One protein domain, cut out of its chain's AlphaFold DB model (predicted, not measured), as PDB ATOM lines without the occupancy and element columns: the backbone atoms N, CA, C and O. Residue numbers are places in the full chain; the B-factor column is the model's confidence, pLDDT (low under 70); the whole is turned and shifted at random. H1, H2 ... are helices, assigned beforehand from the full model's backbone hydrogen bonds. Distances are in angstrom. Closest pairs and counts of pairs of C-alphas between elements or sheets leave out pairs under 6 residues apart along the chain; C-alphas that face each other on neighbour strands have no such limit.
ATOM      1  N   GLU A  81     111.263 135.347 142.584       86.88
ATOM      2  CA  GLU A  81     110.469 136.113 143.536       86.88
ATOM      3  C   GLU A  81     109.246 135.314 144.008       86.88
ATOM      4  O   GLU A  81     108.976 135.256 145.208       86.88
ATOM      5  N   PHE A  82     108.555 134.606 143.107       91.69
ATOM      6  CA  PHE A  82     107.443 133.743 143.506       91.69
ATOM      7  C   PHE A  82     107.917 132.506 144.277       91.69
ATOM      8  O   PHE A  82     107.327 132.155 145.289       91.69
ATOM      9  N   HIS A  83     109.023 131.872 143.883       90.94
ATOM     10  CA  HIS A  83     109.636 130.760 144.614       90.94
ATOM     11  C   HIS A  83     110.091 131.194 146.004       90.94
ATOM     12  O   HIS A  83     109.926 130.445 146.967       90.94
ATOM     13  N   TYR A  84     110.643 132.401 146.125       91.88
ATOM     14  CA  TYR A  84     110.959 133.000 147.412       91.88
ATOM     15  C   TYR A  84     109.692 133.172 148.255       91.88
ATOM     16  O   TYR A  84     109.678 132.758 149.414       91.88
ATOM     17  N   LEU A  85     108.613 133.694 147.663       94.38
ATOM     18  CA  LEU A  85     107.287 133.797 148.280       94.38
ATOM     19  C   LEU A  85     106.769 132.440 148.771       94.38
ATOM     20  O   LEU A  85     106.350 132.339 149.921       94.38
ATOM     21  N   LEU A  86     106.850 131.388 147.950       95.25
ATOM     22  CA  LEU A  86     106.436 130.032 148.326       95.25
ATOM     23  C   LEU A  86     107.300 129.470 149.458       95.25
ATOM     24  O   LEU A  86     106.779 128.885 150.404       95.25
ATOM     25  N   LYS A  87     108.619 129.682 149.407       94.81
ATOM     26  CA  LYS A  87     109.544 129.262 150.467       94.81
ATOM     27  C   LYS A  87     109.262 129.989 151.781       94.81
ATOM     28  O   LYS A  87     109.315 129.367 152.841       94.81
ATOM     29  N   PHE A  88     108.959 131.284 151.719       95.25
ATOM     30  CA  PHE A  88     108.554 132.064 152.881       95.25
ATOM     31  C   PHE A  88     107.217 131.558 153.437       95.25
ATOM     32  O   PHE A  88     107.127 131.275 154.627       95.25
ATOM     33  N   ALA A  89     106.209 131.376 152.580       94.12
ATOM     34  CA  ALA A  89     104.893 130.870 152.960       94.12
ATOM     35  C   ALA A  89     104.961 129.482 153.614       94.12
ATOM     36  O   ALA A  89     104.293 129.260 154.612       94.12
ATOM     37  N   ALA A  90     105.807 128.576 153.122       93.19
ATOM     38  CA  ALA A  90     105.961 127.247 153.713       93.19
ATOM     39  C   ALA A  90     106.776 127.242 155.021       93.19
ATOM     40  O   ALA A  90     106.579 126.372 155.867       93.19
ATOM     41  N   GLY A  91     107.729 128.169 155.176       91.62
ATOM     42  CA  GLY A  91     108.684 128.168 156.289       91.62
ATOM     43  C   GLY A  91     108.356 129.115 157.444       91.62
ATOM     44  O   GLY A  91     108.994 129.023 158.491       91.62
ATOM     45  N   ALA A  92     107.426 130.050 157.265       90.94
ATOM     46  CA  ALA A  92     107.131 131.062 158.270       90.94
ATOM     47  C   ALA A  92     106.196 130.551 159.382       90.94
ATOM     48  O   ALA A  92     105.261 129.785 159.160       90.94
ATOM     49  N   GLU A  93     106.424 131.031 160.604       89.25
ATOM     50  CA  GLU A  93     105.669 130.642 161.799       89.25
ATOM     51  C   GLU A  93     104.391 131.482 161.964       89.25
ATOM     52  O   GLU A  93     104.333 132.442 162.736       89.25
ATOM     53  N   PHE A  94     103.335 131.126 161.232       86.75
ATOM     54  CA  PHE A  94     102.065 131.868 161.231       86.75
ATOM     55  C   PHE A  94     101.227 131.751 162.515       86.75
ATOM     56  O   PHE A  94     100.249 132.476 162.675       86.75
ATOM     57  N   TRP A  95     101.606 130.888 163.457       78.81
ATOM     58  CA  TRP A  95     100.970 130.777 164.777       78.81
ATOM     59  C   TRP A  95     101.351 131.924 165.743       78.81
ATOM     60  O   TRP A  95     100.851 131.990 166.865       78.81
ATOM     61  N   THR A  96     102.233 132.836 165.321       76.31
ATOM     62  CA  THR A  96     102.731 133.978 166.110       76.31
ATOM     63  C   THR A  96     101.820 135.221 166.013       76.31
ATOM     64  O   THR A  96     100.659 135.138 165.626       76.31
ATOM     65  N   ASN A  97     102.318 136.409 166.383       77.50
ATOM     66  CA  ASN A  97     101.576 137.675 166.532       77.50
ATOM     67  C   ASN A  97     101.097 138.340 165.214       77.50
ATOM     68  O   ASN A  97     100.986 139.565 165.152       77.50
ATOM     69  N   GLY A  98     100.855 137.567 164.153       83.06
ATOM     70  CA  GLY A  98     100.397 138.061 162.850       83.06
ATOM     71  C   GLY A  98     101.462 138.772 162.001       83.06
ATOM     72  O   GLY A  98     101.207 139.058 160.832       83.06
ATOM     73  N   LEU A  99     102.673 139.011 162.522       89.50
ATOM     74  CA  LEU A  99     103.761 139.648 161.768       89.50
ATOM     75  C   LEU A  99     104.132 138.885 160.478       89.50
ATOM     76  O   LEU A  99     104.281 139.535 159.439       89.50
ATOM     77  N   PRO A 100     104.224 137.538 160.469       91.44
ATOM     78  CA  PRO A 100     104.489 136.799 159.236       91.44
ATOM     79  C   PRO A 100     103.397 136.958 158.173       91.44
ATOM     80  O   PRO A 100     103.703 136.939 156.985       91.44
ATOM     81  N   ALA A 101     102.141 137.171 158.579       90.56
ATOM     82  CA  ALA A 101     101.034 137.407 157.653       90.56
ATOM     83  C   ALA A 101     101.153 138.760 156.949       90.56
ATOM     84  O   ALA A 101     100.974 138.842 155.734       90.56
ATOM     85  N   GLU A 102     101.500 139.813 157.692       91.25
ATOM     86  CA  GLU A 102     101.751 141.133 157.103       91.25
ATOM     87  C   GLU A 102     102.996 141.118 156.205       91.25
ATOM     88  O   GLU A 102     102.983 141.721 155.132       91.25
ATOM     89  N   HIS A 103     104.044 140.374 156.581       93.94
ATOM     90  CA  HIS A 103     105.225 140.205 155.731       93.94
ATOM     91  C   HIS A 103     104.887 139.452 154.436       93.94
ATOM     92  O   HIS A 103     105.207 139.936 153.352       93.94
ATOM     93  N   LEU A 104     104.163 138.331 154.522       94.69
ATOM     94  CA  LEU A 104     103.699 137.591 153.345       94.69
ATOM     95  C   LEU A 104     102.899 138.494 152.399       94.69
ATOM     96  O   LEU A 104     103.091 138.469 151.184       94.69
ATOM     97  N   ARG A 105     102.021 139.327 152.960       93.69
ATOM     98  CA  ARG A 105     101.208 140.274 152.200       93.69
ATOM     99  C   ARG A 105     102.042 141.359 151.523       93.69
ATOM    100  O   ARG A 105     101.762 141.702 150.378       93.69
ATOM    101  N   ALA A 106     103.056 141.892 152.202       94.38
ATOM    102  CA  ALA A 106     103.981 142.858 151.615       94.38
ATOM    103  C   ALA A 106     104.761 142.252 150.438       94.38
ATOM    104  O   ALA A 106     104.835 142.871 149.377       94.38
ATOM    105  N   LEU A 107     105.265 141.025 150.601       95.25
ATOM    106  CA  LEU A 107     105.962 140.291 149.541       95.25
ATOM    107  C   LEU A 107     105.047 140.033 148.340       95.25
ATOM    108  O   LEU A 107     105.441 140.273 147.205       95.25
ATOM    109  N   TRP A 108     103.803 139.615 148.584       95.69
ATOM    110  CA  TRP A 108     102.821 139.415 147.520       95.69
ATOM    111  C   TRP A 108     102.529 140.699 146.741       95.69
ATOM    112  O   TRP A 108     102.516 140.677 145.515       95.69
ATOM    113  N   MET A 109     102.337 141.830 147.428       94.12
ATOM    114  CA  MET A 109     102.104 143.111 146.752       94.12
ATOM    115  C   MET A 109     103.305 143.543 145.903       94.12
ATOM    116  O   MET A 109     103.104 143.999 144.782       94.12
ATOM    117  N   SER A 110     104.532 143.378 146.414       92.06
ATOM    118  CA  SER A 110     105.766 143.636 145.654       92.06
ATOM    119  C   SER A 110     105.790 142.822 144.363       92.06
ATOM    120  O   SER A 110     105.901 143.384 143.275       92.06
ATOM    121  N   TYR A 111     105.562 141.514 144.485       92.31
ATOM    122  CA  TYR A 111     105.516 140.600 143.353       92.31
ATOM    123  C   TYR A 111     104.451 140.995 142.322       92.31
ATOM    124  O   TYR A 111     104.730 141.067 141.127       92.31
ATOM    125  N   CYS A 112     103.236 141.334 142.769       92.75
ATOM    126  CA  CYS A 112     102.188 141.797 141.862       92.75
ATOM    127  C   CYS A 112     102.578 143.080 141.115       92.75
ATOM    128  O   CYS A 112     102.215 143.220 139.952       92.75
ATOM    129  N   PHE A 113     103.330 143.997 141.730       87.75
ATOM    130  CA  PHE A 113     103.813 145.191 141.035       87.75
ATOM    131  C   PHE A 113     104.911 144.881 140.018       87.75
ATOM    132  O   PHE A 113     104.885 145.438 138.923       87.75
ATOM    133  N   HIS A 114     105.838 143.977 140.334       86.19
ATOM    134  CA  HIS A 114     106.899 143.574 139.407       86.19
ATOM    135  C   HIS A 114     106.378 142.781 138.201       86.19
ATOM    136  O   HIS A 114     106.934 142.882 137.104       86.19
ATOM    137  N   GLU A 115     105.301 142.016 138.387       85.81
ATOM    138  CA  GLU A 115     104.653 141.232 137.328       85.81
ATOM    139  C   GLU A 115     103.418 141.921 136.722       85.81
ATOM    140  O   GLU A 115     102.745 141.344 135.871       85.81
ATOM    141  N   ALA A 116     103.114 143.156 137.136       87.75
ATOM    142  CA  ALA A 116     101.935 143.916 136.708       87.75
ATOM    143  C   ALA A 116     100.603 143.136 136.841       87.75
ATOM    144  O   ALA A 116      99.697 143.280 136.018       87.75
ATOM    145  N   LEU A 117     100.475 142.320 137.892       90.44
ATOM    146  CA  LEU A 117      99.285 141.522 138.179       90.44
ATOM    147  C   LEU A 117      98.223 142.357 138.899       90.44
ATOM    148  O   LEU A 117      98.487 142.963 139.939       90.44
ATOM    149  N   THR A 118      96.989 142.316 138.395       90.44
ATOM    150  CA  THR A 118      95.816 142.907 139.057       90.44
ATOM    151  C   THR A 118      94.822 141.829 139.481       90.44
ATOM    152  O   THR A 118      94.822 140.716 138.954       90.44
ATOM    153  N   VAL A 119      93.948 142.161 140.439       91.75
ATOM    154  CA  VAL A 119      92.980 141.217 141.033       91.75
ATOM    155  C   VAL A 119      92.015 140.586 140.024       91.75
ATOM    156  O   VAL A 119      91.499 139.499 140.278       91.75
ATOM    157  N   ASP A 120      91.794 141.242 138.883       92.00
ATOM    158  CA  ASP A 120      90.887 140.785 137.828       92.00
ATOM    159  C   ASP A 120      91.560 139.818 136.834       92.00
ATOM    160  O   ASP A 120      90.896 139.252 135.962       92.00
ATOM    161  N   MET A 121      92.879 139.614 136.937       91.44
ATOM    162  CA  MET A 121      93.612 138.728 136.037       91.44
ATOM    163  C   MET A 121      93.482 137.256 136.465       91.44
ATOM    164  O   MET A 121      93.669 136.928 137.639       91.44
ATOM    165  N   PRO A 122      93.259 136.315 135.526       91.38
ATOM    166  CA  PRO A 122      93.223 134.886 135.852       91.38
ATOM    167  C   PRO A 122      94.571 134.375 136.385       91.38
ATOM    168  O   PRO A 122      94.602 133.483 137.228       91.38
ATOM    169  N   GLU A 123      95.681 134.967 135.937       91.31
ATOM    170  CA  GLU A 123      97.024 134.640 136.420       91.31
ATOM    171  C   GLU A 123      97.225 135.025 137.892       91.31
ATOM    172  O   GLU A 123      97.794 134.244 138.656       91.31
ATOM    173  N   TYR A 124      96.683 136.174 138.312       93.94
ATOM    174  CA  TYR A 124      96.674 136.582 139.717       93.94
ATOM    175  C   TYR A 124      95.968 135.532 140.579       93.94
ATOM    176  O   TYR A 124      96.528 135.068 141.571       93.94
ATOM    177  N   ALA A 125      94.765 135.110 140.174       93.62
ATOM    178  CA  ALA A 125      93.989 134.115 140.911       93.62
ATOM    179  C   ALA A 125      94.716 132.761 140.997       93.62
ATOM    180  O   ALA A 125      94.806 132.188 142.082       93.62
ATOM    181  N   ALA A 126      95.291 132.291 139.885       94.38
ATOM    182  CA  ALA A 126      96.026 131.030 139.836       94.38
ATOM    183  C   ALA A 126      97.262 131.039 140.751       94.38
ATOM    184  O   ALA A 126      97.477 130.104 141.523       94.38
ATOM    185  N   LYS A 127      98.067 132.109 140.716       94.94
ATOM    186  CA  LYS A 127      99.251 132.226 141.582       94.94
ATOM    187  C   LYS A 127      98.881 132.387 143.051       94.94
ATOM    188  O   LYS A 127      99.542 131.815 143.914       94.94
ATOM    189  N   LEU A 128      97.803 133.110 143.346       96.00
ATOM    190  CA  LEU A 128      97.318 133.276 144.711       96.00
ATOM    191  C   LEU A 128      96.819 131.955 145.311       96.00
ATOM    192  O   LEU A 128      97.047 131.699 146.491       96.00
ATOM    193  N   GLU A 129      96.175 131.105 144.509       95.50
ATOM    194  CA  GLU A 129      95.766 129.757 144.919       95.50
ATOM    195  C   GLU A 129      96.977 128.861 145.203       95.50
ATOM    196  O   GLU A 129      97.025 128.199 146.240       95.50
ATOM    197  N   ILE A 130      98.000 128.895 144.341       95.69
ATOM    198  CA  ILE A 130      99.261 128.182 144.590       95.69
ATOM    199  C   ILE A 130      99.889 128.656 145.904       95.69
ATOM    200  O   ILE A 130     100.275 127.820 146.719       95.69
ATOM    201  N   LEU A 131      99.959 129.971 146.133       95.44
ATOM    202  CA  LEU A 131     100.514 130.543 147.360       95.44
ATOM    203  C   LEU A 131      99.743 130.084 148.603       95.44
ATOM    204  O   LEU A 131     100.358 129.693 149.591       95.44
ATOM    205  N   PHE A 132      98.408 130.090 148.543       93.81
ATOM    206  CA  PHE A 132      97.558 129.629 149.640       93.81
ATOM    207  C   PHE A 132      97.797 128.150 149.968       93.81
ATOM    208  O   PHE A 132      97.936 127.795 151.133       93.81
ATOM    209  N   ASN A 133      97.931 127.303 148.945       93.00
ATOM    210  CA  ASN A 133      98.190 125.871 149.111       93.00
ATOM    211  C   ASN A 133      99.596 125.548 149.655       93.00
ATOM    212  O   ASN A 133      99.856 124.398 149.998       93.00
ATOM    213  N   HIS A 134     100.502 126.529 149.716       93.50
ATOM    214  CA  HIS A 134     101.838 126.383 150.308       93.50
ATOM    215  C   HIS A 134     101.916 126.861 151.761       93.50
ATOM    216  O   HIS A 134     102.976 126.748 152.376       93.50
ATOM    217  N   LEU A 135     100.829 127.400 152.315       91.38
ATOM    218  CA  LEU A 135     100.774 127.732 153.734       91.38
ATOM    219  C   LEU A 135     100.833 126.449 154.580       91.38
ATOM    220  O   LEU A 135     100.308 125.414 154.162       91.38
ATOM    221  N   PRO A 136     101.446 126.495 155.773       88.62
ATOM    222  CA  PRO A 136     101.459 125.355 156.676       88.62
ATOM    223  C   PRO A 136     100.047 125.037 157.177       88.62
ATOM    224  O   PRO A 136      99.222 125.935 157.357       88.62
ATOM    225  N   ASP A 137      99.793 123.764 157.486       82.06
ATOM    226  CA  ASP A 137      98.513 123.314 158.054       82.06
ATOM    227  C   ASP A 137      98.173 124.049 159.360       82.06
ATOM    228  O   ASP A 137      97.019 124.410 159.595       82.06
ATOM    229  N   ASP A 138      99.183 124.317 160.197       76.69
ATOM    230  CA  ASP A 138      99.027 125.141 161.395       76.69
ATOM    231  C   ASP A 138      99.293 126.617 161.093       76.69
ATOM    232  O   ASP A 138     100.420 127.116 161.113       76.69
ATOM    233  N   HIS A 139      98.200 127.321 160.835       74.06
ATOM    234  CA  HIS A 139      98.150 128.767 160.695       74.06
ATOM    235  C   HIS A 139      97.051 129.354 161.596       74.06
ATOM    236  O   HIS A 139      96.354 130.303 161.253       74.06
ATOM    237  N   SER A 140      96.883 128.776 162.785       70.62
ATOM    238  CA  SER A 140      95.840 129.164 163.745       70.62
ATOM    239  C   SER A 140      96.005 130.577 164.332       70.62
ATOM    240  O   SER A 140      95.044 131.144 164.852       70.62
ATOM    241  N   GLY A 141      97.204 131.164 164.234       68.75
ATOM    242  CA  GLY A 141      97.528 132.508 164.734       68.75
ATOM    243  C   GLY A 141      97.134 133.661 163.806       68.75
ATOM    244  O   GLY A 141      97.356 134.823 164.146       68.75
ATOM    245  N   ILE A 142      96.550 133.370 162.640       76.75
ATOM    246  CA  ILE A 142      96.195 134.371 161.628       76.75
ATOM    247  C   ILE A 142      94.693 134.403 161.344       76.75
ATOM    248  O   ILE A 142      93.947 133.466 161.601       76.75
ATOM    249  N   TRP A 143      94.236 135.546 160.841       77.06
ATOM    250  CA  TRP A 143      92.820 135.912 160.722       77.06
ATOM    251  C   TRP A 143      92.112 135.389 159.467       77.06
ATOM    252  O   TRP A 143      90.944 135.712 159.267       77.06
ATOM    253  N   TRP A 144      92.794 134.641 158.599       79.31
ATOM    254  CA  TRP A 144      92.173 134.013 157.433       79.31
ATOM    255  C   TRP A 144      92.069 132.502 157.653       79.31
ATOM    256  O   TRP A 144      93.038 131.844 158.009       79.31
ATOM    257  N   THR A 145      90.875 131.960 157.446       79.00
ATOM    258  CA  THR A 145      90.552 130.534 157.654       79.00
ATOM    259  C   THR A 145      90.142 129.832 156.363       79.00
ATOM    260  O   THR A 145      89.916 128.625 156.327       79.00
ATOM    261  N   SER A 146      90.024 130.600 155.280       88.31
ATOM    262  CA  SER A 146      89.642 130.117 153.961       88.31
ATOM    263  C   SER A 146      90.376 130.883 152.870       88.31
ATOM    264  O   SER A 146      90.795 132.030 153.059       88.31
ATOM    265  N   PHE A 147      90.451 130.276 151.687       91.12
ATOM    266  CA  PHE A 147      91.013 130.924 150.508       91.12
ATOM    267  C   PHE A 147      90.307 132.248 150.167       91.12
ATOM    268  O   PHE A 147      90.957 133.213 149.778       91.12
ATOM    269  N   GLN A 148      88.987 132.343 150.360       91.19
ATOM    270  CA  GLN A 148      88.231 133.570 150.073       91.19
ATOM    271  C   GLN A 148      88.640 134.737 150.984       91.19
ATOM    272  O   GLN A 148      88.772 135.872 150.520       91.19
ATOM    273  N   GLU A 149      88.859 134.471 152.273       90.81
ATOM    274  CA  GLU A 149      89.333 135.483 153.221       90.81
ATOM    275  C   GLU A 149      90.769 135.902 152.914       90.81
ATOM    276  O   GLU A 149      91.060 137.100 152.857       90.81
ATOM    277  N   PHE A 150      91.635 134.923 152.644       91.62
ATOM    278  CA  PHE A 150      93.007 135.154 152.209       91.62
ATOM    279  C   PHE A 150      93.040 136.051 150.967       91.62
ATOM    280  O   PHE A 150      93.649 137.122 150.987       91.62
ATOM    281  N   ALA A 151      92.289 135.693 149.923       92.75
ATOM    282  CA  ALA A 151      92.264 136.426 148.665       92.75
ATOM    283  C   ALA A 151      91.797 137.877 148.832       92.75
ATOM    284  O   ALA A 151      92.397 138.801 148.275       92.75
ATOM    285  N   LYS A 152      90.771 138.099 149.661       91.38
ATOM    286  CA  LYS A 152      90.268 139.440 149.978       91.38
ATOM    287  C   LYS A 152      91.325 140.308 150.664       91.38
ATOM    288  O   LYS A 152      91.403 141.506 150.391       91.38
ATOM    289  N   ILE A 153      92.115 139.738 151.572       90.50
ATOM    290  CA  ILE A 153      93.132 140.485 152.323       90.50
ATOM    291  C   ILE A 153      94.348 140.783 151.441       90.50
ATOM    292  O   ILE A 153      94.834 141.922 151.426       90.50
ATOM    293  N   MET A 154      94.791 139.793 150.666       93.00
ATOM    294  CA  MET A 154      95.927 139.913 149.752       93.00
ATOM    295  C   MET A 154      95.644 140.918 148.625       93.00
ATOM    296  O   MET A 154      96.505 141.733 148.307       93.00
ATOM    297  N   GLY A 155      94.411 140.957 148.106       91.25
ATOM    298  CA  GLY A 155      94.004 141.872 147.030       91.25
ATOM    299  C   GLY A 155      93.555 143.271 147.468       91.25
ATOM    300  O   GLY A 155      93.307 144.121 146.621       91.25
ATOM    301  N   LYS A 156      93.438 143.562 148.772       88.19
ATOM    302  CA  LYS A 156      92.790 144.796 149.277       88.19
ATOM    303  C   LYS A 156      93.360 146.109 148.707       88.19
ATOM    304  O   LYS A 156      92.626 147.094 148.636       88.19
TER     305      LYS A 156
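What this domain is: This is residues 81 to 156 of the 159 residues of an uncharacterized protein of Flavonifractor plautii (UniProt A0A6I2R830). Three helices, H1, H2 and H3, run lengthwise at shallow tilts, and short H4 crosses from H3 to H2 on the side away from H1. The printed part has 76 residues, 47 of them in four named helices, H1, H2, H3 and H4 in chain order, with no named strand; the class is all helix. The whole is compact, radius of gyration of the C-alphas 11.5 A, spanning 31 by 23 by 18 A.

How they stand to each other: H1, residues 81 to 91, forms a helical hairpin with H2, residues 99 to 114, which touches it with residues 104 to 111 alone, opposite ways at a shallow tilt of 14 degrees; their closest C-alphas, of Glu 81 and Tyr 111, are 6.7 A apart. H3, residues 122 to 133, only just touches H1, with 3 pairs of C-alphas within 8 A, through Leu 131 alone, 6.0 A from Leu 86 between C-alphas. H4, residues 147 to 154, touches H3 with closest C-alphas Phe 132 and Phe 147 at 6.7 A. Every O i to N i+4 pair is within hydrogen-bond range in H1, H2, H3 and H4.

Where its parts are: H1 begins at C-alpha 81 (110.469, 136.113, 143.536); H2 is 22.9 A long; H4 ends at C-alpha 154 (95.927, 139.913, 149.752).

The domain as a whole: The printed part has no cut; the link H3 to H4 is long, and residue 141 is under pLDDT 70.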